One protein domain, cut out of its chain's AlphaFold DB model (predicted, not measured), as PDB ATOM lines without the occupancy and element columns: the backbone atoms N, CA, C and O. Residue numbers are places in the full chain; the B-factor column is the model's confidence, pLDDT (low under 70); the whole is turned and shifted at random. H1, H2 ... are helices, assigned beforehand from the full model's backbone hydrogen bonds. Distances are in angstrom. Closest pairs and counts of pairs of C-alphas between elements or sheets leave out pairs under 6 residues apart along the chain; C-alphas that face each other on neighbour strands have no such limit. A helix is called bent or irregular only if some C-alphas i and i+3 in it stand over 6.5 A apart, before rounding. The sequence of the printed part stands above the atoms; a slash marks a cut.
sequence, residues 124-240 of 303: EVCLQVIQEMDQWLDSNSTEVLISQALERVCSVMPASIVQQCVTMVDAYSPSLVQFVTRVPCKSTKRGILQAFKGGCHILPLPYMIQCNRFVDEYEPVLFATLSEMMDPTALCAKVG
ATOM      1  N   GLU A 124     213.396 242.469 233.871       90.62
ATOM      2  CA  GLU A 124     212.285 241.529 233.694       90.62
ATOM      3  C   GLU A 124     211.597 241.689 232.333       90.62
ATOM      4  O   GLU A 124     211.440 240.707 231.614       90.62
ATOM      5  N   VAL A 125     211.276 242.926 231.932       90.50
ATOM      6  CA  VAL A 125     210.662 243.200 230.623       90.50
ATOM      7  C   VAL A 125     211.616 242.835 229.487       90.50
ATOM      8  O   VAL A 125     211.193 242.237 228.505       90.50
ATOM      9  N   CYS A 126     212.907 243.141 229.614       90.25
ATOM     10  CA  CYS A 126     213.900 242.786 228.605       90.25
ATOM     11  C   CYS A 126     214.042 241.264 228.450       90.25
ATOM     12  O   CYS A 126     214.014 240.756 227.331       90.25
ATOM     13  N   LEU A 127     214.132 240.530 229.563       89.75
ATOM     14  CA  LEU A 127     214.203 239.068 229.542       89.75
ATOM     15  C   LEU A 127     212.931 238.453 228.954       89.75
ATOM     16  O   LEU A 127     213.020 237.508 228.173       89.75
ATOM     17  N   GLN A 128     211.763 239.015 229.271       89.38
ATOM     18  CA  GLN A 128     210.492 238.569 228.710       89.38
ATOM     19  C   GLN A 128     210.414 238.824 227.201       89.38
ATOM     20  O   GLN A 128     210.007 237.941 226.457       89.38
ATOM     21  N   VAL A 129     210.852 239.992 226.725       88.19
ATOM     22  CA  VAL A 129     210.900 240.298 225.286       88.19
ATOM     23  C   VAL A 129     211.836 239.340 224.550       88.19
ATOM     24  O   VAL A 129     211.475 238.847 223.484       88.19
ATOM     25  N   ILE A 130     213.008 239.029 225.117       85.06
ATOM     26  CA  ILE A 130     213.919 238.040 224.520       85.06
ATOM     27  C   ILE A 130     213.266 236.653 224.488       85.06
ATOM     28  O   ILE A 130     213.348 235.961 223.478       85.06
ATOM     29  N   GLN A 131     212.565 236.263 225.553       83.06
ATOM     30  CA  GLN A 131     211.873 234.976 225.624       83.06
ATOM     31  C   GLN A 131     210.720 234.856 224.611       83.06
ATOM     32  O   GLN A 131     210.549 233.801 224.000       83.06
ATOM     33  N   GLU A 132     209.936 235.916 224.420       82.81
ATOM     34  CA  GLU A 132     208.885 235.971 223.395       82.81
ATOM     35  C   GLU A 132     209.491 235.898 221.988       82.81
ATOM     36  O   GLU A 132     208.991 235.176 221.127       82.81
ATOM     37  N   MET A 133     210.620 236.579 221.768       76.00
ATOM     38  CA  MET A 133     211.342 236.526 220.498       76.00
ATOM     39  C   MET A 133     211.857 235.110 220.194       76.00
ATOM     40  O   MET A 133     211.686 234.639 219.072       76.00
ATOM     41  N   ASP A 134     212.398 234.400 221.189       72.69
ATOM     42  CA  ASP A 134     212.787 232.987 221.061       72.69
ATOM     43  C   ASP A 134     211.587 232.102 220.683       72.69
ATOM     44  O   ASP A 134     211.682 231.251 219.797       72.69
ATOM     45  N   GLN A 135     210.434 232.317 221.321       74.81
ATOM     46  CA  GLN A 135     209.225 231.542 221.045       74.81
ATOM     47  C   GLN A 135     208.681 231.793 219.633       74.81
ATOM     48  O   GLN A 135     208.155 230.879 218.994       74.81
ATOM     49  N   TRP A 136     208.811 233.022 219.136       71.81
ATOM     50  CA  TRP A 136     208.442 233.349 217.765       71.81
ATOM     51  C   TRP A 136     209.385 232.668 216.780       71.81
ATOM     52  O   TRP A 136     208.903 232.050 215.832       71.81
ATOM     53  N   LEU A 137     210.699 232.700 217.019       70.94
ATOM     54  CA  LEU A 137     211.700 232.069 216.148       70.94
ATOM     55  C   LEU A 137     211.486 230.554 215.968       70.94
ATOM     56  O   LEU A 137     211.673 230.053 214.863       70.94
ATOM     57  N   ASP A 138     211.004 229.856 216.999       68.00
ATOM     58  CA  ASP A 138     210.715 228.410 216.962       68.00
ATOM     59  C   ASP A 138     209.352 228.054 216.316       68.00
ATOM     60  O   ASP A 138     209.007 226.879 216.163       68.00
ATOM     61  N   SER A 139     208.535 229.046 215.952       71.50
ATOM     62  CA  SER A 139     207.195 228.817 215.403       71.50
ATOM     63  C   SER A 139     207.206 228.474 213.904       71.50
ATOM     64  O   SER A 139     207.936 229.070 213.114       71.50
ATOM     65  N   ASN A 140     206.288 227.604 213.463       75.88
ATOM     66  CA  ASN A 140     206.054 227.343 212.030       75.88
ATOM     67  C   ASN A 140     205.681 228.623 211.250       75.88
ATOM     68  O   ASN A 140     205.881 228.700 210.039       75.88
ATOM     69  N   SER A 141     205.146 229.648 211.925       72.62
ATOM     70  CA  SER A 141     204.898 230.962 211.319       72.62
ATOM     71  C   SER A 141     206.184 231.669 210.882       72.62
ATOM     72  O   SER A 141     206.162 232.381 209.881       72.62
ATOM     73  N   THR A 142     207.313 231.434 211.553       77.81
ATOM     74  CA  THR A 142     208.615 232.007 211.173       77.81
ATOM     75  C   THR A 142     209.150 231.403 209.879       77.81
ATOM     76  O   THR A 142     209.669 232.134 209.038       77.81
ATOM     77  N   GLU A 143     208.936 230.105 209.645       77.69
ATOM     78  CA  GLU A 143     209.291 229.451 208.375       77.69
ATOM     79  C   GLU A 143     208.559 230.081 207.178       77.69
ATOM     80  O   GLU A 143     209.153 230.360 206.129       77.69
ATOM     81  N   VAL A 144     207.265 230.359 207.362       82.69
ATOM     82  CA  VAL A 144     206.423 231.014 206.354       82.69
ATOM     83  C   VAL A 144     206.886 232.450 206.107       82.69
ATOM     84  O   VAL A 144     206.991 232.864 204.953       82.69
ATOM     85  N   LEU A 145     207.219 233.200 207.163       82.31
ATOM     86  CA  LEU A 145     207.718 234.573 207.042       82.31
ATOM     87  C   LEU A 145     209.047 234.645 206.280       82.31
ATOM     88  O   LEU A 145     209.199 235.513 205.420       82.31
ATOM     89  N   ILE A 146     209.984 233.730 206.553       81.19
ATOM     90  CA  ILE A 146     211.271 233.656 205.842       81.19
ATOM     91  C   ILE A 146     211.038 233.366 204.356       81.19
ATOM     92  O   ILE A 146     211.580 234.065 203.499       81.19
ATOM     93  N   SER A 147     210.188 232.387 204.044       80.38
ATOM     94  CA  SER A 147     209.879 232.014 202.658       80.38
ATOM     95  C   SER A 147     209.230 233.175 201.893       80.38
ATOM     96  O   SER A 147     209.692 233.552 200.819       80.38
ATOM     97  N   GLN A 148     208.236 233.834 202.496       84.81
ATOM     98  CA  GLN A 148     207.561 234.997 201.905       84.81
ATOM     99  C   GLN A 148     208.474 236.218 201.754       84.81
ATOM    100  O   GLN A 148     208.262 237.048 200.866       84.81
ATOM    101  N   ALA A 149     209.453 236.388 202.646       86.44
ATOM    102  CA  ALA A 149     210.443 237.449 202.522       86.44
ATOM    103  C   ALA A 149     211.358 237.195 201.317       86.44
ATOM    104  O   ALA A 149     211.576 238.109 200.524       86.44
ATOM    105  N   LEU A 150     211.829 235.957 201.135       84.69
ATOM    106  CA  LEU A 150     212.647 235.571 199.983       84.69
ATOM    107  C   LEU A 150     211.881 235.713 198.656       84.69
ATOM    108  O   LEU A 150     212.430 236.227 197.683       84.69
ATOM    109  N   GLU A 151     210.598 235.356 198.624       85.50
ATOM    110  CA  GLU A 151     209.738 235.568 197.450       85.50
ATOM    111  C   GLU A 151     209.526 237.061 197.137       85.50
ATOM    112  O   GLU A 151     209.596 237.474 195.976       85.50
ATOM    113  N   ARG A 152     209.344 237.905 198.165       88.12
ATOM    114  CA  ARG A 152     209.257 239.371 198.009       88.12
ATOM    115  C   ARG A 152     210.544 239.995 197.480       88.12
ATOM    116  O   ARG A 152     210.484 240.976 196.748       88.12
ATOM    117  N   VAL A 153     211.707 239.434 197.802       90.50
ATOM    118  CA  VAL A 153     212.972 239.889 197.204       90.50
ATOM    119  C   VAL A 153     212.955 239.674 195.692       90.50
ATOM    120  O   VAL A 153     213.411 240.538 194.949       90.50
ATOM    121  N   CYS A 154     212.370 238.579 195.205       87.56
ATOM    122  CA  CYS A 154     212.269 238.350 193.767       87.56
ATOM    123  C   CYS A 154     211.233 239.236 193.065       87.56
ATOM    124  O   CYS A 154     211.390 239.483 191.870       87.56
ATOM    125  N   SER A 155     210.218 239.758 193.764       88.06
ATOM    126  CA  SER A 155     209.207 240.636 193.154       88.06
ATOM    127  C   SER A 155     209.699 242.062 192.890       88.06
ATOM    128  O   SER A 155     209.155 242.738 192.020       88.06
ATOM    129  N   VAL A 156     210.745 242.507 193.592       90.31
ATOM    130  CA  VAL A 156     211.394 243.810 193.364       90.31
ATOM    131  C   VAL A 156     212.543 243.740 192.350       90.31
ATOM    132  O   VAL A 156     213.144 244.762 192.024       90.31
ATOM    133  N   MET A 157     212.862 242.547 191.834       82.25
ATOM    134  CA  MET A 157     213.926 242.373 190.846       82.25
ATOM    135  C   MET A 157     213.510 242.898 189.463       82.25
ATOM    136  O   MET A 157     212.346 242.781 189.073       82.25
ATOM    137  N   PRO A 158     214.459 243.409 188.656       87.06
ATOM    138  CA  PRO A 158     214.194 243.751 187.263       87.06
ATOM    139  C   PRO A 158     213.674 242.543 186.482       87.06
ATOM    140  O   PRO A 158     214.166 241.426 186.665       87.06
ATOM    141  N   ALA A 159     212.751 242.772 185.543       88.81
ATOM    142  CA  ALA A 159     212.094 241.716 184.763       88.81
ATOM    143  C   ALA A 159     213.070 240.724 184.095       88.81
ATOM    144  O   ALA A 159     212.748 239.550 183.936       88.81
ATOM    145  N   SER A 160     214.283 241.171 183.755       84.81
ATOM    146  CA  SER A 160     215.340 240.340 183.171       84.81
ATOM    147  C   SER A 160     215.920 239.278 184.115       84.81
ATOM    148  O   SER A 160     216.568 238.354 183.636       84.81
ATOM    149  N   ILE A 161     215.737 239.408 185.435       83.94
ATOM    150  CA  ILE A 161     216.388 238.561 186.455       83.94
ATOM    151  C   ILE A 161     215.372 237.891 187.392       83.94
ATOM    152  O   ILE A 161     215.715 236.897 188.030       83.94
ATOM    153  N   VAL A 162     214.113 238.349 187.433       91.62
ATOM    154  CA  VAL A 162     213.055 237.772 188.293       91.62
ATOM    155  C   VAL A 162     213.022 236.241 188.225       91.62
ATOM    156  O   VAL A 162     213.056 235.588 189.260       91.62
ATOM    157  N   GLN A 163     213.040 235.646 187.028       90.88
ATOM    158  CA  GLN A 163     212.967 234.184 186.878       90.88
ATOM    159  C   GLN A 163     214.182 233.449 187.452       90.88
ATOM    160  O   GLN A 163     214.051 232.380 188.048       90.88
ATOM    161  N   GLN A 164     215.370 234.032 187.314       88.75
ATOM    162  CA  GLN A 164     216.586 233.460 187.877       88.75
ATOM    163  C   GLN A 164     216.608 233.601 189.406       88.75
ATOM    164  O   GLN A 164     217.022 232.669 190.089       88.75
ATOM    165  N   CYS A 165     216.093 234.716 189.942       90.44
ATOM    166  CA  CYS A 165     215.886 234.902 191.380       90.44
ATOM    167  C   CYS A 165     214.937 233.843 191.945       90.44
ATOM    168  O   CYS A 165     215.314 233.143 192.881       90.44
ATOM    169  N   VAL A 166     213.753 233.680 191.340       92.06
ATOM    170  CA  VAL A 166     212.747 232.696 191.775       92.06
ATOM    171  C   VAL A 166     213.340 231.291 191.760       92.06
ATOM    172  O   VAL A 166     213.278 230.594 192.762       92.06
ATOM    173  N   THR A 167     214.043 230.919 190.685       91.25
ATOM    174  CA  THR A 167     214.705 229.606 190.588       91.25
ATOM    175  C   THR A 167     215.712 229.373 191.722       91.25
ATOM    176  O   THR A 167     215.805 228.268 192.253       91.25
ATOM    177  N   MET A 168     216.481 230.396 192.108       84.19
ATOM    178  CA  MET A 168     217.425 230.286 193.224       84.19
ATOM    179  C   MET A 168     216.711 230.220 194.576       84.19
ATOM    180  O   MET A 168     217.069 229.395 195.414       84.19
ATOM    181  N   VAL A 169     215.703 231.066 194.795       92.31
ATOM    182  CA  VAL A 169     214.917 231.057 196.033       92.31
ATOM    183  C   VAL A 169     214.230 229.708 196.215       92.31
ATOM    184  O   VAL A 169     214.393 229.108 197.273       92.31
ATOM    185  N   ASP A 170     213.589 229.160 195.187       88.56
ATOM    186  CA  ASP A 170     212.937 227.847 195.249       88.56
ATOM    187  C   ASP A 170     213.934 226.715 195.538       88.56
ATOM    188  O   ASP A 170     213.647 225.798 196.309       88.56
ATOM    189  N   ALA A 171     215.134 226.785 194.952       88.50
ATOM    190  CA  ALA A 171     216.160 225.764 195.141       88.50
ATOM    191  C   ALA A 171     216.759 225.767 196.559       88.50
ATOM    192  O   ALA A 171     217.080 224.703 197.095       88.50
ATOM    193  N   TYR A 172     216.935 226.944 197.166       84.56
ATOM    194  CA  TYR A 172     217.700 227.084 198.411       84.56
ATOM    195  C   TYR A 172     216.847 227.395 199.644       84.56
ATOM    196  O   TYR A 172     217.224 226.980 200.743       84.56
ATOM    197  N   SER A 173     215.694 228.053 199.489       87.12
ATOM    198  CA  SER A 173     214.812 228.463 200.593       87.12
ATOM    199  C   SER A 173     214.464 227.312 201.547       87.12
ATOM    200  O   SER A 173     214.708 227.472 202.743       87.12
ATOM    201  N   PRO A 174     214.047 226.110 201.092       85.62
ATOM    202  CA  PRO A 174     213.707 225.021 202.014       85.62
ATOM    203  C   PRO A 174     214.884 224.578 202.891       85.62
ATOM    204  O   PRO A 174     214.710 224.240 204.061       85.62
ATOM    205  N   SER A 175     216.100 224.606 202.340       81.62
ATOM    206  CA  SER A 175     217.319 224.253 203.074       81.62
ATOM    207  C   SER A 175     217.735 225.358 204.046       81.62
ATOM    208  O   SER A 175     218.220 225.055 205.133       81.62
ATOM    209  N   LEU A 176     217.526 226.628 203.684       80.06
ATOM    210  CA  LEU A 176     217.779 227.783 204.548       80.06
ATOM    211  C   LEU A 176     216.799 227.829 205.718       80.06
ATOM    212  O   LEU A 176     217.229 227.970 206.858       80.06
ATOM    213  N   VAL A 177     215.507 227.636 205.451       83.12
ATOM    214  CA  VAL A 177     214.464 227.530 206.479       83.12
ATOM    215  C   VAL A 177     214.790 226.380 207.428       83.12
ATOM    216  O   VAL A 177     214.881 226.591 208.632       83.12
ATOM    217  N   GLN A 178     215.097 225.194 206.889       76.25
ATOM    218  CA  GLN A 178     215.493 224.037 207.691       76.25
ATOM    219  C   GLN A 178     216.783 224.270 208.493       76.25
ATOM    220  O   GLN A 178     216.939 223.722 209.582       76.25
ATOM    221  N   PHE A 179     217.743 225.026 207.961       72.75
ATOM    222  CA  PHE A 179     218.967 225.361 208.683       72.75
ATOM    223  C   PHE A 179     218.673 226.311 209.848       72.75
ATOM    224  O   PHE A 179     219.108 226.042 210.965       72.75
ATOM    225  N   VAL A 180     217.890 227.365 209.608       73.62
ATOM    226  CA  VAL A 180     217.503 228.352 210.625       73.62
ATOM    227  C   VAL A 180     216.689 227.699 211.743       73.62
ATOM    228  O   VAL A 180     216.997 227.912 212.911       73.62
ATOM    229  N   THR A 181     215.737 226.817 211.423       71.50
ATOM    230  CA  THR A 181     214.931 226.128 212.448       71.50
ATOM    231  C   THR A 181     215.675 225.019 213.192       71.50
ATOM    232  O   THR A 181     215.265 224.606 214.275       71.50
ATOM    233  N   ARG A 182     216.812 224.543 212.667       66.31
ATOM    234  CA  ARG A 182     217.688 223.571 213.350       66.31
ATOM    235  C   ARG A 182     218.727 224.202 214.271       66.31
ATOM    236  O   ARG A 182     219.414 223.456 214.972       66.31
ATOM    237  N   VAL A 183     218.847 225.527 214.289       65.31
ATOM    238  CA  VAL A 183     219.740 226.263 215.193       65.31
ATOM    239  C   VAL A 183     218.897 227.063 216.197       65.31
ATOM    240  O   VAL A 183     218.821 228.284 216.094       65.31
ATOM    241  N   PRO A 184     218.245 226.413 217.183       63.19
ATOM    242  CA  PRO A 184     217.525 227.140 218.229       63.19
ATOM    243  C   PRO A 184     218.485 227.977 219.088       63.19
ATOM    244  O   PRO A 184     219.634 227.578 219.296       63.19
ATOM    245  N   CYS A 185     218.010 229.076 219.682       60.09
ATOM    246  CA  CYS A 185     218.792 229.901 220.621       60.09
ATOM    247  C   CYS A 185     219.280 229.108 221.852       60.09
ATOM    248  O   CYS A 185     220.356 229.366 222.384       60.09
ATOM    249  N   LYS A 186     218.546 228.058 222.261       62.91
ATOM    250  CA  LYS A 186     218.956 227.100 223.314       62.91
ATOM    251  C   LYS A 186     219.884 225.989 222.812       62.91
ATOM    252  O   LYS A 186     220.063 224.966 223.482       62.91
ATOM    253  N   SER A 187     220.460 226.139 221.623       65.56
ATOM    254  CA  SER A 187     221.383 225.149 221.093       65.56
ATOM    255  C   SER A 187     222.620 225.050 221.965       65.56
ATOM    256  O   SER A 187     223.361 226.003 222.177       65.56
ATOM    257  N   THR A 188     222.908 223.834 222.412       72.75
ATOM    258  CA  THR A 188     224.229 223.542 222.965       72.75
ATOM    259  C   THR A 188     225.290 223.704 221.880       72.75
ATOM    260  O   THR A 188     225.010 223.506 220.695       72.75
ATOM    261  N   LYS A 189     226.538 223.951 222.290       78.69
ATOM    262  CA  LYS A 189     227.710 223.928 221.402       78.69
ATOM    263  C   LYS A 189     227.688 222.746 220.421       78.69
ATOM    264  O   LYS A 189     227.896 222.883 219.221       78.69
ATOM    265  N   ARG A 190     227.328 221.576 220.945       76.06
ATOM    266  CA  ARG A 190     227.161 220.334 220.189       76.06
ATOM    267  C   ARG A 190     226.046 220.403 219.135       76.06
ATOM    268  O   ARG A 190     226.235 219.871 218.050       76.06
ATOM    269  N   GLY A 191     224.913 221.033 219.443       75.50
ATOM    270  CA  GLY A 191     223.778 221.177 218.524       75.50
ATOM    271  C   GLY A 191     224.100 222.070 217.327       75.50
ATOM    272  O   GLY A 191     223.898 221.655 216.189       75.50
ATOM    273  N   ILE A 192     224.708 223.235 217.571       78.94
ATOM    274  CA  ILE A 192     225.162 224.140 216.503       78.94
ATOM    275  C   ILE A 192     226.185 223.433 215.599       78.94
ATOM    276  O   ILE A 192     226.031 223.426 214.380       78.94
ATOM    277  N   LEU A 193     227.179 222.747 216.172       83.38
ATOM    278  CA  LEU A 193     228.155 221.980 215.385       83.38
ATOM    279  C   LEU A 193     227.513 220.876 214.555       83.38
ATOM    280  O   LEU A 193     227.901 220.656 213.411       83.38
ATOM    281  N   GLN A 194     226.527 220.183 215.117       83.94
ATOM    282  CA  GLN A 194     225.801 219.145 214.405       83.94
ATOM    283  C   GLN A 194     225.017 219.715 213.217       83.94
ATOM    284  O   GLN A 194     224.980 219.072 212.170       83.94
ATOM    285  N   ALA A 195     224.446 220.918 213.337       83.69
ATOM    286  CA  ALA A 195     223.768 221.595 212.235       83.69
ATOM    287  C   ALA A 195     224.748 221.991 211.116       83.69
ATOM    288  O   ALA A 195     224.523 221.639 209.957       83.69
ATOM    289  N   PHE A 196     225.875 222.632 211.454       87.38
ATOM    290  CA  PHE A 196     226.908 223.007 210.476       87.38
ATOM    291  C   PHE A 196     227.517 221.789 209.774       87.38
ATOM    292  O   PHE A 196     227.581 221.742 208.544       87.38
ATOM    293  N   LYS A 197     227.889 220.752 210.535       89.06
ATOM    294  CA  LYS A 197     228.376 219.491 209.960       89.06
ATOM    295  C   LYS A 197     227.293 218.796 209.143       89.06
ATOM    296  O   LYS A 197     227.595 218.250 208.087       89.06
ATOM    297  N   GLY A 198     226.034 218.844 209.572       86.62
ATOM    298  CA  GLY A 198     224.886 218.353 208.808       86.62
ATOM    299  C   GLY A 198     224.761 219.031 207.442       86.62
ATOM    300  O   GLY A 198     224.588 218.341 206.440       86.62
ATOM    301  N   GLY A 199     224.958 220.352 207.375       86.88
ATOM    302  CA  GLY A 199     225.031 221.101 206.116       86.88
ATOM    303  C   GLY A 199     226.160 220.621 205.197       86.88
ATOM    304  O   GLY A 199     225.948 220.447 203.999       86.88
ATOM    305  N   CYS A 200     227.332 220.290 205.752       91.50
ATOM    306  CA  CYS A 200     228.442 219.737 204.969       91.50
ATOM    307  C   CYS A 200     228.108 218.402 204.277       91.50
ATOM    308  O   CYS A 200     228.711 218.099 203.251       91.50
ATOM    309  N   HIS A 201     227.155 217.613 204.794       88.75
ATOM    310  CA  HIS A 201     226.749 216.330 204.194       88.75
ATOM    311  C   HIS A 201     225.910 216.487 202.919       88.75
ATOM    312  O   HIS A 201     225.713 215.511 202.200       88.75
ATOM    313  N   ILE A 202     225.443 217.700 202.619       88.75
ATOM    314  CA  ILE A 202     224.772 218.020 201.351       88.75
ATOM    315  C   ILE A 202     225.798 218.064 200.202       88.75
ATOM    316  O   ILE A 202     225.455 217.867 199.037       88.75
ATOM    317  N   LEU A 203     227.075 218.300 200.518       85.06
ATOM    318  CA  LEU A 203     228.142 218.435 199.531       85.06
ATOM    319  C   LEU A 203     228.717 217.068 199.110       85.06
ATOM    320  O   LEU A 203     228.778 216.144 199.923       85.06
ATOM    321  N   PRO A 204     229.238 216.928 197.873       89.31
ATOM    322  CA  PRO A 204     229.962 215.729 197.455       89.31
ATOM    323  C   PRO A 204     231.190 215.462 198.338       89.31
ATOM    324  O   PRO A 204     231.844 216.397 198.800       89.31
ATOM    325  N   LEU A 205     231.552 214.186 198.504       87.06
ATOM    326  CA  LEU A 205     232.579 213.695 199.441       87.06
ATOM    327  C   LEU A 205     233.848 214.563 199.600       87.06
ATOM    328  O   LEU A 205     234.184 214.881 200.743       87.06
ATOM    329  N   PRO A 206     234.570 214.978 198.536       91.06
ATOM    330  CA  PRO A 206     235.782 215.779 198.725       91.06
ATOM    331  C   PRO A 206     235.489 217.150 199.353       91.06
ATOM    332  O   PRO A 206     236.265 217.625 200.181       91.06
ATOM    333  N   TYR A 207     234.350 217.757 199.018       87.25
ATOM    334  CA  TYR A 207     233.909 219.040 199.562       87.25
ATOM    335  C   TYR A 207     233.303 218.895 200.956       87.25
ATOM    336  O   TYR A 207     233.529 219.751 201.806       87.25
ATOM    337  N   MET A 208     232.615 217.786 201.237       91.69
ATOM    338  CA  MET A 208     232.125 217.459 202.578       91.69
ATOM    339  C   MET A 208     233.283 217.388 203.587       91.69
ATOM    340  O   MET A 208     233.182 217.930 204.688       91.69
ATOM    341  N   ILE A 209     234.398 216.744 203.227       91.69
ATOM    342  CA  ILE A 209     235.569 216.624 204.113       91.69
ATOM    343  C   ILE A 209     236.204 217.997 204.368       91.69
ATOM    344  O   ILE A 209     236.511 218.328 205.514       91.69
ATOM    345  N   GLN A 210     236.370 218.808 203.319       93.81
ATOM    346  CA  GLN A 210     236.902 220.170 203.444       93.81
ATOM    347  C   GLN A 210     235.986 221.062 204.291       93.81
ATOM    348  O   GLN A 210     236.465 221.749 205.188       93.81
ATOM    349  N   CYS A 211     234.674 220.985 204.064       94.19
ATOM    350  CA  CYS A 211     233.664 221.709 204.829       94.19
ATOM    351  C   CYS A 211     233.697 221.325 206.311       94.19
ATOM    352  O   CYS A 211     233.759 222.202 207.162       94.19
ATOM    353  N   ASN A 212     233.739 220.030 206.643       94.06
ATOM    354  CA  ASN A 212     233.792 219.603 208.044       94.06
ATOM    355  C   ASN A 212     235.061 220.095 208.752       94.06
ATOM    356  O   ASN A 212     234.975 220.551 209.887       94.06
ATOM    357  N   ARG A 213     236.220 220.061 208.078       94.19
ATOM    358  CA  ARG A 213     237.466 220.610 208.631       94.19
ATOM    359  C   ARG A 213     237.366 222.119 208.857       94.19
ATOM    360  O   ARG A 213     237.817 222.603 209.884       94.19
ATOM    361  N   PHE A 214     236.760 222.836 207.916       94.50
ATOM    362  CA  PHE A 214     236.514 224.268 208.051       94.50
ATOM    363  C   PHE A 214     235.594 224.569 209.244       94.50
ATOM    364  O   PHE A 214     235.882 225.459 210.038       94.50
ATOM    365  N   VAL A 215     234.526 223.786 209.424       94.00
ATOM    366  CA  VAL A 215     233.636 223.898 210.589       94.00
ATOM    367  C   VAL A 215     234.399 223.663 211.896       94.00
ATOM    368  O   VAL A 215     234.208 224.426 212.838       94.00
ATOM    369  N   ASP A 216     235.286 222.666 211.950       92.75
ATOM    370  CA  ASP A 216     236.109 222.377 213.134       92.75
ATOM    371  C   ASP A 216     237.124 223.493 213.445       92.75
ATOM    372  O   ASP A 216     237.384 223.799 214.607       92.75
ATOM    373  N   GLU A 217     237.698 224.116 212.415       94.25
ATOM    374  CA  GLU A 217     238.696 225.182 212.566       94.25
ATOM    375  C   GLU A 217     238.078 226.490 213.073       94.25
ATOM    376  O   GLU A 217     238.633 227.145 213.957       94.25
ATOM    377  N   TYR A 218     236.905 226.852 212.552       91.62
ATOM    378  CA  TYR A 218     236.219 228.093 212.918       91.62
ATOM    379  C   TYR A 218     235.269 227.939 214.107       91.62
ATOM    380  O   TYR A 218     234.824 228.949 214.657       91.62
ATOM    381  N   GLU A 219     235.010 226.707 214.556       88.50
ATOM    382  CA  GLU A 219     234.255 226.386 215.770       88.50
ATOM    383  C   GLU A 219     234.585 227.324 216.951       88.50
ATOM    384  O   GLU A 219     233.673 227.997 217.435       88.50
ATOM    385  N   PRO A 220     235.832 227.412 217.456       85.75
ATOM    386  CA  PRO A 220     236.127 228.177 218.667       85.75
ATOM    387  C   PRO A 220     235.798 229.669 218.533       85.75
ATOM    388  O   PRO A 220     235.290 230.265 219.480       85.75
ATOM    389  N   VAL A 221     236.032 230.258 217.358       86.56
ATOM    390  CA  VAL A 221     235.741 231.674 217.083       86.56
ATOM    391  C   VAL A 221     234.235 231.904 216.963       86.56
ATOM    392  O   VAL A 221     233.700 232.850 217.545       86.56
ATOM    393  N   LEU A 222     233.539 231.005 216.261       82.25
ATOM    394  CA  LEU A 222     232.087 231.027 216.119       82.25
ATOM    395  C   LEU A 222     231.406 230.932 217.489       82.25
ATOM    396  O   LEU A 222     230.537 231.741 217.793       82.25
ATOM    397  N   PHE A 223     231.825 230.004 218.354       80.62
ATOM    398  CA  PHE A 223     231.220 229.851 219.680       80.62
ATOM    399  C   PHE A 223     231.582 230.952 220.659       80.62
ATOM    400  O   PHE A 223     230.723 231.313 221.461       80.62
ATOM    401  N   ALA A 224     232.802 231.489 220.608       76.75
ATOM    402  CA  ALA A 224     233.152 232.661 221.405       76.75
ATOM    403  C   ALA A 224     232.228 233.839 221.055       76.75
ATOM    404  O   ALA A 224     231.625 234.429 221.943       76.75
ATOM    405  N   THR A 225     232.027 234.088 219.757       74.12
ATOM    406  CA  THR A 225     231.159 235.165 219.258       74.12
ATOM    407  C   THR A 225     229.687 234.918 219.594       74.12
ATOM    408  O   THR A 225     229.022 235.802 220.125       74.12
ATOM    409  N   LEU A 226     229.174 233.709 219.337       72.31
ATOM    410  CA  LEU A 226     227.774 233.362 219.594       72.31
ATOM    411  C   LEU A 226     227.434 233.362 221.094       72.31
ATOM    412  O   LEU A 226     226.343 233.781 221.469       72.31
ATOM    413  N   SER A 227     228.350 232.930 221.969       69.38
ATOM    414  CA  SER A 227     228.085 232.863 223.419       69.38
ATOM    415  C   SER A 227     227.861 234.239 224.047       69.38
ATOM    416  O   SER A 227     227.083 234.354 224.986       69.38
ATOM    417  N   GLU A 228     228.493 235.291 223.522       64.50
ATOM    418  CA  GLU A 228     228.305 236.658 224.024       64.50
ATOM    419  C   GLU A 228     226.943 237.265 223.658       64.50
ATOM    420  O   GLU A 228     226.448 238.147 224.358       64.50
ATOM    421  N   MET A 229     226.333 236.811 222.562       63.66
ATOM    422  CA  MET A 229     225.082 237.357 222.017       63.66
ATOM    423  C   MET A 229     223.846 236.506 222.334       63.66
ATOM    424  O   MET A 229     222.732 237.007 222.212       63.66
ATOM    425  N   MET A 230     224.030 235.249 222.754       69.50
ATOM    426  CA  MET A 230     222.938 234.329 223.107       69.50
ATOM    427  C   MET A 230     222.624 234.288 224.608       69.50
ATOM    428  O   MET A 230     221.664 233.625 224.998       69.50
ATOM    429  N   ASP A 231     223.395 234.971 225.464       79.69
ATOM    430  CA  ASP A 231     223.038 235.102 226.879       79.69
ATOM    431  C   ASP A 231     222.036 236.262 227.062       79.69
ATOM    432  O   ASP A 231     222.404 237.431 226.899       79.69
ATOM    433  N   PRO A 232     220.767 235.974 227.404       81.31
ATOM    434  CA  PRO A 232     219.727 236.995 227.492       81.31
ATOM    435  C   PRO A 232     220.008 238.003 228.613       81.31
ATOM    436  O   PRO A 232     219.634 239.169 228.504       81.31
ATOM    437  N   THR A 233     220.732 237.600 229.662       83.44
ATOM    438  CA  THR A 233     221.114 238.493 230.762       83.44
ATOM    439  C   THR A 233     222.236 239.433 230.333       83.44
ATOM    440  O   THR A 233     222.187 240.619 230.651       83.44
ATOM    441  N   ALA A 234     223.222 238.943 229.583       82.38
ATOM    442  CA  ALA A 234     224.307 239.734 229.019       82.38
ATOM    443  C   ALA A 234     223.787 240.718 227.967       82.38
ATOM    444  O   ALA A 234     224.181 241.885 227.974       82.38
ATOM    445  N   LEU A 235     222.854 240.285 227.114       82.38
ATOM    446  CA  LEU A 235     222.195 241.155 226.144       82.38
ATOM    447  C   LEU A 235     221.384 242.246 226.854       82.38
ATOM    448  O   LEU A 235     221.583 243.433 226.585       82.38
ATOM    449  N   CYS A 236     220.548 241.864 227.826       86.75
ATOM    450  CA  CYS A 236     219.783 242.815 228.630       86.75
ATOM    451  C   CYS A 236     220.668 243.746 229.465       86.75
ATOM    452  O   CYS A 236     220.316 244.903 229.691       86.75
ATOM    453  N   ALA A 237     221.836 243.281 229.901       86.00
ATOM    454  CA  ALA A 237     222.824 244.108 230.573       86.00
ATOM    455  C   ALA A 237     223.479 245.116 229.621       86.00
ATOM    456  O   ALA A 237     223.677 246.274 229.986       86.00
ATOM    457  N   LYS A 238     223.771 244.706 228.382       82.19
ATOM    458  CA  LYS A 238     224.377 245.558 227.352       82.19
ATOM    459  C   LYS A 238     223.447 246.683 226.899       82.19
ATOM    460  O   LYS A 238     223.924 247.776 226.609       82.19
ATOM    461  N   VAL A 239     222.134 246.444 226.895       83.62
ATOM    462  CA  VAL A 239     221.111 247.478 226.631       83.62
ATOM    463  C   VAL A 239     220.713 248.272 227.883       83.62
ATOM    464  O   VAL A 239     219.821 249.114 227.820       83.62
ATOM    465  N   GLY A 240     221.365 248.024 229.025       81.69
ATOM    466  CA  GLY A 240     221.157 248.767 230.270       81.69
ATOM    467  C   GLY A 240     219.888 248.404 231.047       81.69
ATOM    468  O   GLY A 240     219.556 249.100 232.004       81.69
TER     469      GLY A 240
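Overview. This is residues 124 to 240 of the 303 residues of the protein "Proactivator polypeptide-like 1" of Myotis davidii (UniProt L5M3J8). Six helices follow one another round an open, loose ring, and the last, H6, closes it by meeting the first, H1, at residues 126 to 130, near the first printed residue. Two helical hairpins make much of the ring: H2 with the arm H3a of the bent helix H3, and H4 with the arm H5a of the bent helix H5; the other arm, H5b, turns away from H4 and leads back toward H6. The printed part has 117 residues with six named helices, H1 to H6 in chain order, and no named strand; the class is all helix. The whole is loose, with a radius of gyration of the C-alphas of 17.5 A and spans of 49 by 37 by 22 A.

Along the chain. H1 is residues 124 to 137, 19.9 A long, and begins at C-alpha 124 at (212.285, 241.529, 233.694). H2 is residues 140 to 155, 23.3 A long. H3, residues 162 to 181, was assigned as one helix by its hydrogen bonds but is bent: C-alphas 171 and 174 are 7.3 A apart. Its arms are H3a, residues 162 to 171, 14.2 A, and H3b, residues 174 to 181, 10.6 A, at a steep tilt of 58 degrees. H4 is residues 189 to 200, 17.0 A. H5, residues 205 to 229, was likewise assigned as one helix by its hydrogen bonds but is bent, with C-alphas 217 and 220 7.3 A apart. Its arms are H5a, residues 205 to 217, 18.5 A, and H5b, residues 220 to 229, 14.7 A, at a steep tilt of 59 degrees. H6 is residues 232 to 238, 9.7 A, and ends at C-alpha 238 at (224.377, 245.558, 227.352).

Arrangement. H1 touches H6 with residues 126 to 130 alone, the closest C-alphas, of Cys 126 and Cys 236, being 5.9 A apart. H2 and H3a form a hairpin at a shallow tilt of 26 degrees, the closest C-alphas, of Cys 154 and Cys 165, 5.5 A apart. H2 also touches H3b, at a steep tilt of 45 degrees, the closest C-alphas being those of Glu 143 and Val 177, 5.8 A apart. H3b and H4 are close but not clearly touching, the closest C-alphas, of Phe 179 and Ala 195, 7.1 A apart. H4 and H5a form a hairpin at a shallow tilt of 26 degrees, with the C-alphas of Cys 200 and Met 208 closest at 4.9 A. H5b and H6 touch only at the corner, and only just, with 3 pairs of C-alphas within 8 A, the closest those of Met 229 and Leu 235, 6.3 A apart. Every O i to N i+4 pair is within hydrogen-bond range in H1, H2, H3a, H3b, H4, H5a and H6, and 4 of 6 are in H5b.

Size, cuts and confidence. The two C-alphas farthest apart, of Glu 124 and Ser 160, are 50.6 A apart. The printed part has no cut, and no link is long. The mean pLDDT of the printed part is 82.7, and it is under 70 at residue 138, residues 182 to 187 and residues 227 to 230.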